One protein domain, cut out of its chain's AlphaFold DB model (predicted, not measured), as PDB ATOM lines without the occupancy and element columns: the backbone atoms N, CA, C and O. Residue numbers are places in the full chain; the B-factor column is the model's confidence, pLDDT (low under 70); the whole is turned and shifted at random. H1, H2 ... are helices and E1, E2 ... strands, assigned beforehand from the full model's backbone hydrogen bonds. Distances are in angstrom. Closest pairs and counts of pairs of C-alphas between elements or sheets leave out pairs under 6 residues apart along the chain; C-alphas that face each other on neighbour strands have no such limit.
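What this domain is: This is residues 59 to 111 of the 111 residues of an uncharacterized protein of Acidobacteria bacterium (UniProt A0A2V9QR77). With little regular structure, this is a slim rod: E1 and E2 run side by side, the chain turns back through small helix H1 at one end, and E3 folds back beside E2 at the other. A 12-residue stretch with no named element, 100 to 111, follows E3. The 53 printed residues hold E1, H1, E2 and E3, in that order; the class is mixed, with only 18 residues in named elements. The sheet, E1 - E2 - E3, is antiparallel. The whole is loose, radius of gyration of the C-alphas 13.8 A, spanning 41 by 19 by 13 A.

How they stand to each other: Inner strand E2, residues 87 to 91, is antiparallel to E1, residues 65 to 69, at 166 degrees, with N 68 and O 87 2.8 A apart, within hydrogen-bond range. E2 and E3, residues 97 to 99, form a hairpin at 146 degrees, with N 90 and O 98 2.8 A apart, also within range. The pairing is staggered: E2 pairs with E1 over 87 to 89 and with E3 over 89 to 91. H1, residues 74 to 78, is not on the sheet and is apart from E3; its one O i to N i+4 pair is within hydrogen-bond range.

Where its parts are: E1 runs 13.3 A from C-alpha 65 at (50.548, 54.881, 25.129), E2 13.0 A, H1 6.1 A, and E3 6.7 A to C-alpha 99 at (42.618, 48.475, 24.764).

The domain as a whole: The C-alphas of Arg 78 and Asn 94, the two farthest apart, are 41.5 A apart. The printed part has no cut, and no link is long. Residues 103 to 111 have pLDDT under 70.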
ATOM      1  N   ASP A  59      55.480  49.302  24.322       93.81
ATOM      2  CA  ASP A  59      55.937  48.343  23.314       93.81
ATOM      3  C   ASP A  59      57.183  48.809  22.542       93.81
ATOM      4  O   ASP A  59      57.710  48.057  21.718       93.81
ATOM      5  N   ASN A  60      57.735  49.973  22.910       95.12
ATOM      6  CA  ASN A  60      58.961  50.551  22.365       95.12
ATOM      7  C   ASN A  60      58.840  50.826  20.855       95.12
ATOM      8  O   ASN A  60      59.783  50.595  20.086       95.12
ATOM      9  N   ASP A  61      57.671  51.303  20.422       96.50
ATOM     10  CA  ASP A  61      57.394  51.692  19.039       96.50
ATOM     11  C   ASP A  61      57.652  53.189  18.763       96.50
ATOM     12  O   ASP A  61      57.575  53.647  17.615       96.50
ATOM     13  N   GLY A  62      58.038  53.941  19.801       97.00
ATOM     14  CA  GLY A  62      58.334  55.368  19.746       97.00
ATOM     15  C   GLY A  62      57.110  56.268  19.922       97.00
ATOM     16  O   GLY A  62      57.249  57.493  19.816       97.00
ATOM     17  N   TRP A  63      55.928  55.707  20.187       97.31
ATOM     18  CA  TRP A  63      54.702  56.441  20.465       97.31
ATOM     19  C   TRP A  63      54.256  56.259  21.909       97.31
ATOM     20  O   TRP A  63      54.426  55.231  22.543       97.31
ATOM     21  N   VAL A  64      53.674  57.324  22.456       96.50
ATOM     22  CA  VAL A  64      53.190  57.311  23.835       96.50
ATOM     23  C   VAL A  64      51.831  56.624  23.896       96.50
ATOM     24  O   VAL A  64      50.871  57.082  23.260       96.50
ATOM     25  N   ASP A  65      51.754  55.594  24.728       96.19
ATOM     26  CA  ASP A  65      50.548  54.881  25.129       96.19
ATOM     27  C   ASP A  65      49.973  55.446  26.431       96.19
ATOM     28  O   ASP A  65      50.601  56.238  27.145       96.19
ATOM     29  N   VAL A  66      48.741  55.044  26.748       96.06
ATOM     30  CA  VAL A  66      47.995  55.562  27.898       96.06
ATOM     31  C   VAL A  66      47.648  54.429  28.854       96.06
ATOM     32  O   VAL A  66      46.905  53.514  28.511       96.06
ATOM     33  N   PHE A  67      48.123  54.523  30.090       95.38
ATOM     34  CA  PHE A  67      47.724  53.648  31.184       95.38
ATOM     35  C   PHE A  67      46.758  54.382  32.117       95.38
ATOM     36  O   PHE A  67      47.076  55.459  32.620       95.38
ATOM     37  N   LEU A  68      45.574  53.820  32.354       94.75
ATOM     38  CA  LEU A  68      44.545  54.398  33.216       94.75
ATOM     39  C   LEU A  68      44.362  53.538  34.461       94.75
ATOM     40  O   LEU A  68      43.924  52.391  34.385       94.75
ATOM     41  N   VAL A  69      44.676  54.126  35.614       93.25
ATOM     42  CA  VAL A  69      44.527  53.490  36.922       93.25
ATOM     43  C   VAL A  69      43.071  53.575  37.352       93.25
ATOM     44  O   VAL A  69      42.480  54.662  37.383       93.25
ATOM     45  N   ASN A  70      42.502  52.425  37.695       92.69
ATOM     46  CA  ASN A  70      41.163  52.327  38.255       92.69
ATOM     47  C   ASN A  70      41.227  52.154  39.774       92.69
ATOM     48  O   ASN A  70      42.270  51.822  40.325       92.69
ATOM     49  N   GLY A  71      40.112  52.419  40.443       91.12
ATOM     50  CA  GLY A  71      39.953  52.147  41.866       91.12
ATOM     51  C   GLY A  71      38.891  51.081  42.083       91.12
ATOM     52  O   GLY A  71      38.710  50.185  41.265       91.12
ATOM     53  N   SER A  72      38.151  51.210  43.178       92.12
ATOM     54  CA  SER A  72      37.124  50.255  43.587       92.12
ATOM     55  C   SER A  72      36.087  50.920  44.485       92.12
ATOM     56  O   SER A  72      36.156  52.121  44.752       92.12
ATOM     57  N   THR A  73      35.120  50.147  44.971       92.12
ATOM     58  CA  THR A  73      34.240  50.557  46.071       92.12
ATOM     59  C   THR A  73      34.643  49.837  47.351       92.12
ATOM     60  O   THR A  73      35.095  48.697  47.304       92.12
ATOM     61  N   LEU A  74      34.428  50.464  48.511       91.06
ATOM     62  CA  LEU A  74      34.759  49.839  49.795       91.06
ATOM     63  C   LEU A  74      33.982  48.532  50.030       91.06
ATOM     64  O   LEU A  74      34.498  47.608  50.651       91.06
ATOM     65  N   GLU A  75      32.743  48.457  49.539       91.50
ATOM     66  CA  GLU A  75      31.935  47.237  49.575       91.50
ATOM     67  C   GLU A  75      32.572  46.122  48.741       91.50
ATOM     68  O   GLU A  75      32.737  45.010  49.242       91.50
ATOM     69  N   ALA A  76      32.984  46.432  47.507       91.50
ATOM     70  CA  ALA A  76      33.578  45.446  46.613       91.50
ATOM     71  C   ALA A  76      34.944  44.943  47.106       91.50
ATOM     72  O   ALA A  76      35.223  43.745  47.043       91.50
ATOM     73  N   GLU A  77      35.759  45.842  47.665       91.06
ATOM     74  CA  GLU A  77      37.017  45.482  48.326       91.06
ATOM     75  C   GLU A  77      36.783  44.537  49.506       91.06
ATOM     76  O   GLU A  77      37.375  43.464  49.587       91.06
ATOM     77  N   ARG A  78      35.851  44.877  50.407       91.50
ATOM     78  CA  ARG A  78      35.534  44.035  51.575       91.50
ATOM     79  C   ARG A  78      34.979  42.668  51.191       91.50
ATOM     80  O   ARG A  78      35.207  41.700  51.911       91.50
ATOM     81  N   ALA A  79      34.240  42.594  50.090       93.62
ATOM     82  CA  ALA A  79      33.690  41.352  49.564       93.62
ATOM     83  C   ALA A  79      34.708  40.533  48.746       93.62
ATOM     84  O   ALA A  79      34.370  39.432  48.311       93.62
ATOM     85  N   GLY A  80      35.920  41.051  48.506       92.62
ATOM     86  CA  GLY A  80      36.924  40.407  47.655       92.62
ATOM     87  C   GLY A  80      36.454  40.226  46.210       92.62
ATOM     88  O   GLY A  80      36.824  39.255  45.552       92.62
ATOM     89  N   ASN A  81      35.578  41.107  45.718       92.12
ATOM     90  CA  ASN A  81      34.934  40.967  44.413       92.12
ATOM     91  C   ASN A  81      35.133  42.185  43.501       92.12
ATOM     92  O   ASN A  81      34.363  42.348  42.552       92.12
ATOM     93  N   ASN A  82      36.161  43.004  43.751       89.69
ATOM     94  CA  ASN A  82      36.502  44.129  42.891       89.69
ATOM     95  C   ASN A  82      36.637  43.679  41.421       89.69
ATOM     96  O   ASN A  82      37.366  42.744  41.091       89.69
ATOM     97  N   LYS A  83      35.863  44.323  40.542       87.81
ATOM     98  CA  LYS A  83      35.875  44.109  39.083       87.81
ATOM     99  C   LYS A  83      36.406  45.313  38.317       87.81
ATOM    100  O   LYS A  83      36.593  45.227  37.104       87.81
ATOM    101  N   ALA A  84      36.576  46.443  38.994       89.94
ATOM    102  CA  ALA A  84      37.176  47.610  38.393       89.94
ATOM    103  C   ALA A  84      38.666  47.331  38.222       89.94
ATOM    104  O   ALA A  84      39.337  46.796  39.095       89.94
ATOM    105  N   THR A  85      39.149  47.615  37.026       89.75
ATOM    106  CA  THR A  85      40.450  47.156  36.578       89.75
ATOM    107  C   THR A  85      41.098  48.305  35.829       89.75
ATOM    108  O   THR A  85      40.439  49.017  35.056       89.75
ATOM    109  N   SER A  86      42.379  48.513  36.120       92.38
ATOM    110  CA  SER A  86      43.228  49.439  35.380       92.38
ATOM    111  C   SER A  86      43.383  48.954  33.941       92.38
ATOM    112  O   SER A  86      43.327  47.750  33.686       92.38
ATOM    113  N   ARG A  87      43.526  49.888  33.001       93.25
ATOM    114  CA  ARG A  87      43.549  49.603  31.562       93.25
ATOM    115  C   ARG A  87      44.795  50.165  30.903       93.25
ATOM    116  O   ARG A  87      45.198  51.281  31.224       93.25
ATOM    117  N   LEU A  88      45.356  49.431  29.948       94.56
ATOM    118  CA  LEU A  88      46.415  49.920  29.065       94.56
ATOM    119  C   LEU A  88      45.860  50.097  27.652       94.56
ATOM    120  O   LEU A  88      45.237  49.192  27.102       94.56
ATOM    121  N   PHE A  89      46.118  51.257  27.065       95.62
ATOM    122  CA  PHE A  89      45.659  51.641  25.742       95.62
ATOM    123  C   PHE A  89      46.849  51.935  24.837       95.62
ATOM    124  O   PHE A  89      47.512  52.959  25.010       95.62
ATOM    125  N   ARG A  90      47.074  51.072  23.843       96.19
ATOM    126  CA  ARG A  90      48.109  51.265  22.828       96.19
ATOM    127  C   ARG A  90      47.696  52.338  21.828       96.19
ATOM    128  O   ARG A  90      46.571  52.304  21.318       96.19
ATOM    129  N   ASN A  91      48.596  53.248  21.502       96.88
ATOM    130  CA  ASN A  91      48.423  54.257  20.472       96.88
ATOM    131  C   ASN A  91      48.487  53.625  19.071       96.88
ATOM    132  O   ASN A  91      49.455  52.972  18.711       96.88
ATOM    133  N   ASN A  92      47.464  53.833  18.239       97.06
ATOM    134  CA  ASN A  92      47.431  53.293  16.872       97.06
ATOM    135  C   ASN A  92      48.055  54.243  15.824       97.06
ATOM    136  O   ASN A  92      47.826  54.072  14.626       97.06
ATOM    137  N   HIS A  93      48.749  55.299  16.264       95.50
ATOM    138  CA  HIS A  93      49.448  56.310  15.445       95.50
ATOM    139  C   HIS A  93      48.534  57.125  14.519       95.50
ATOM    140  O   HIS A  93      48.981  57.821  13.609       95.50
ATOM    141  N   ASN A  94      47.223  57.061  14.744       94.81
ATOM    142  CA  ASN A  94      46.207  57.737  13.936       94.81
ATOM    143  C   ASN A  94      45.215  58.546  14.793       94.81
ATOM    144  O   ASN A  94      44.132  58.917  14.334       94.81
ATOM    145  N   GLY A  95      45.583  58.820  16.049       92.94
ATOM    146  CA  GLY A  95      44.726  59.504  17.018       92.94
ATOM    147  C   GLY A  95      43.607  58.625  17.577       92.94
ATOM    148  O   GLY A  95      42.632  59.161  18.098       92.94
ATOM    149  N   THR A  96      43.728  57.302  17.452       96.25
ATOM    150  CA  THR A  96      42.883  56.314  18.132       96.25
ATOM    151  C   THR A  96      43.742  55.398  18.993       96.25
ATOM    152  O   THR A  96      44.939  55.250  18.741       96.25
ATOM    153  N   PHE A  97      43.117  54.757  19.973       96.31
ATOM    154  CA  PHE A  97      43.768  53.832  20.884       96.31
ATOM    155  C   PHE A  97      43.076  52.466  20.877       96.31
ATOM    156  O   PHE A  97      41.889  52.357  20.562       96.31
ATOM    157  N   THR A  98      43.833  51.422  21.204       95.44
ATOM    158  CA  THR A  98      43.342  50.047  21.355       95.44
ATOM    159  C   THR A  98      43.549  49.598  22.792       95.44
ATOM    160  O   THR A  98      44.671  49.670  23.284       95.44
ATOM    161  N   ASP A  99      42.494  49.123  23.455       94.31
ATOM    162  CA  ASP A  99      42.618  48.475  24.764       94.31
ATOM    163  C   ASP A  99      43.401  47.163  24.609       94.31
ATOM    164  O   ASP A  99      43.005  46.269  23.857       94.31
ATOM    165  N   VAL A 100      44.538  47.081  25.290       93.56
ATOM    166  CA  VAL A 100      45.461  45.940  25.288       93.56
ATOM    167  C   VAL A 100      45.637  45.365  26.695       93.56
ATOM    168  O   VAL A 100      46.608  44.662  26.953       93.56
ATOM    169  N   THR A 101      44.709  45.643  27.616       88.88
ATOM    170  CA  THR A 101      44.809  45.246  29.032       88.88
ATOM    171  C   THR A 101      45.029  43.742  29.214       88.88
ATOM    172  O   THR A 101      45.830  43.337  30.051       88.88
ATOM    173  N   ASP A 102      44.381  42.917  28.392       82.19
ATOM    174  CA  ASP A 102      44.472  41.453  28.475       82.19
ATOM    175  C   ASP A 102      45.729  40.873  27.798       82.19
ATOM    176  O   ASP A 102      45.984  39.667  27.881       82.19
ATOM    177  N   ASN A 103      46.553  41.705  27.149       68.38
ATOM    178  CA  ASN A 103      47.805  41.276  26.528       68.38
ATOM    179  C   ASN A 103      48.891  41.076  27.598       68.38
ATOM    180  O   ASN A 103      49.833  41.850  27.628       68.38
ATOM    181  N   GLN A 104      48.718  40.070  28.471       54.34
ATOM    182  CA  GLN A 104      49.648  39.315  29.353       54.34
ATOM    183  C   GLN A 104      50.901  39.984  29.983       54.34
ATOM    184  O   GLN A 104      51.661  39.302  30.666       54.34
ATOM    185  N   ILE A 105      51.139  41.282  29.815       53.28
ATOM    186  CA  ILE A 105      52.330  42.009  30.281       53.28
ATOM    187  C   ILE A 105      52.030  42.755  31.592       53.28
ATOM    188  O   ILE A 105      52.943  43.037  32.362       53.28
ATOM    189  N   LEU A 106      50.754  43.017  31.901       50.16
ATOM    190  CA  LEU A 106      50.325  43.726  33.110       50.16
ATOM    191  C   LEU A 106      49.353  42.883  33.945       50.16
ATOM    192  O   LEU A 106      48.185  43.233  34.102       50.16
ATOM    193  N   THR A 107      49.836  41.793  34.544       45.25
ATOM    194  CA  THR A 107      49.183  41.285  35.760       45.25
ATOM    195  C   THR A 107      49.615  42.191  36.905       45.25
ATOM    196  O   THR A 107      50.697  42.029  37.466       45.25
ATOM    197  N   ILE A 108      48.800  43.196  37.216       51.28
ATOM    198  CA  ILE A 108      49.002  44.012  38.411       51.28
ATOM    199  C   ILE A 108      48.443  43.205  39.575       51.28
ATOM    200  O   ILE A 108      47.231  43.147  39.768       51.28
ATOM    201  N   GLU A 109      49.321  42.531  40.314       43.66
ATOM    202  CA  GLU A 109      48.942  41.996  41.617       43.66
ATOM    203  C   GLU A 109      48.806  43.172  42.586       43.66
ATOM    204  O   GLU A 109      49.797  43.745  43.046       43.66
ATOM    205  N   GLU A 110      47.565  43.572  42.860       52.03
ATOM    206  CA  GLU A 110      47.269  44.415  44.012       52.03
ATOM    207  C   GLU A 110      47.445  43.553  45.270       52.03
ATOM    208  O   GLU A 110      46.726  42.576  45.478       52.03
ATOM    209  N   LYS A 111      48.488  43.866  46.046       36.78
ATOM    210  CA  LYS A 111      48.846  43.190  47.298       36.78
ATOM    211  C   LYS A 111      47.984  43.658  48.467       36.78
ATOM    212  O   LYS A 111      47.788  44.887  48.585       36.78
TER     213      LYS A 111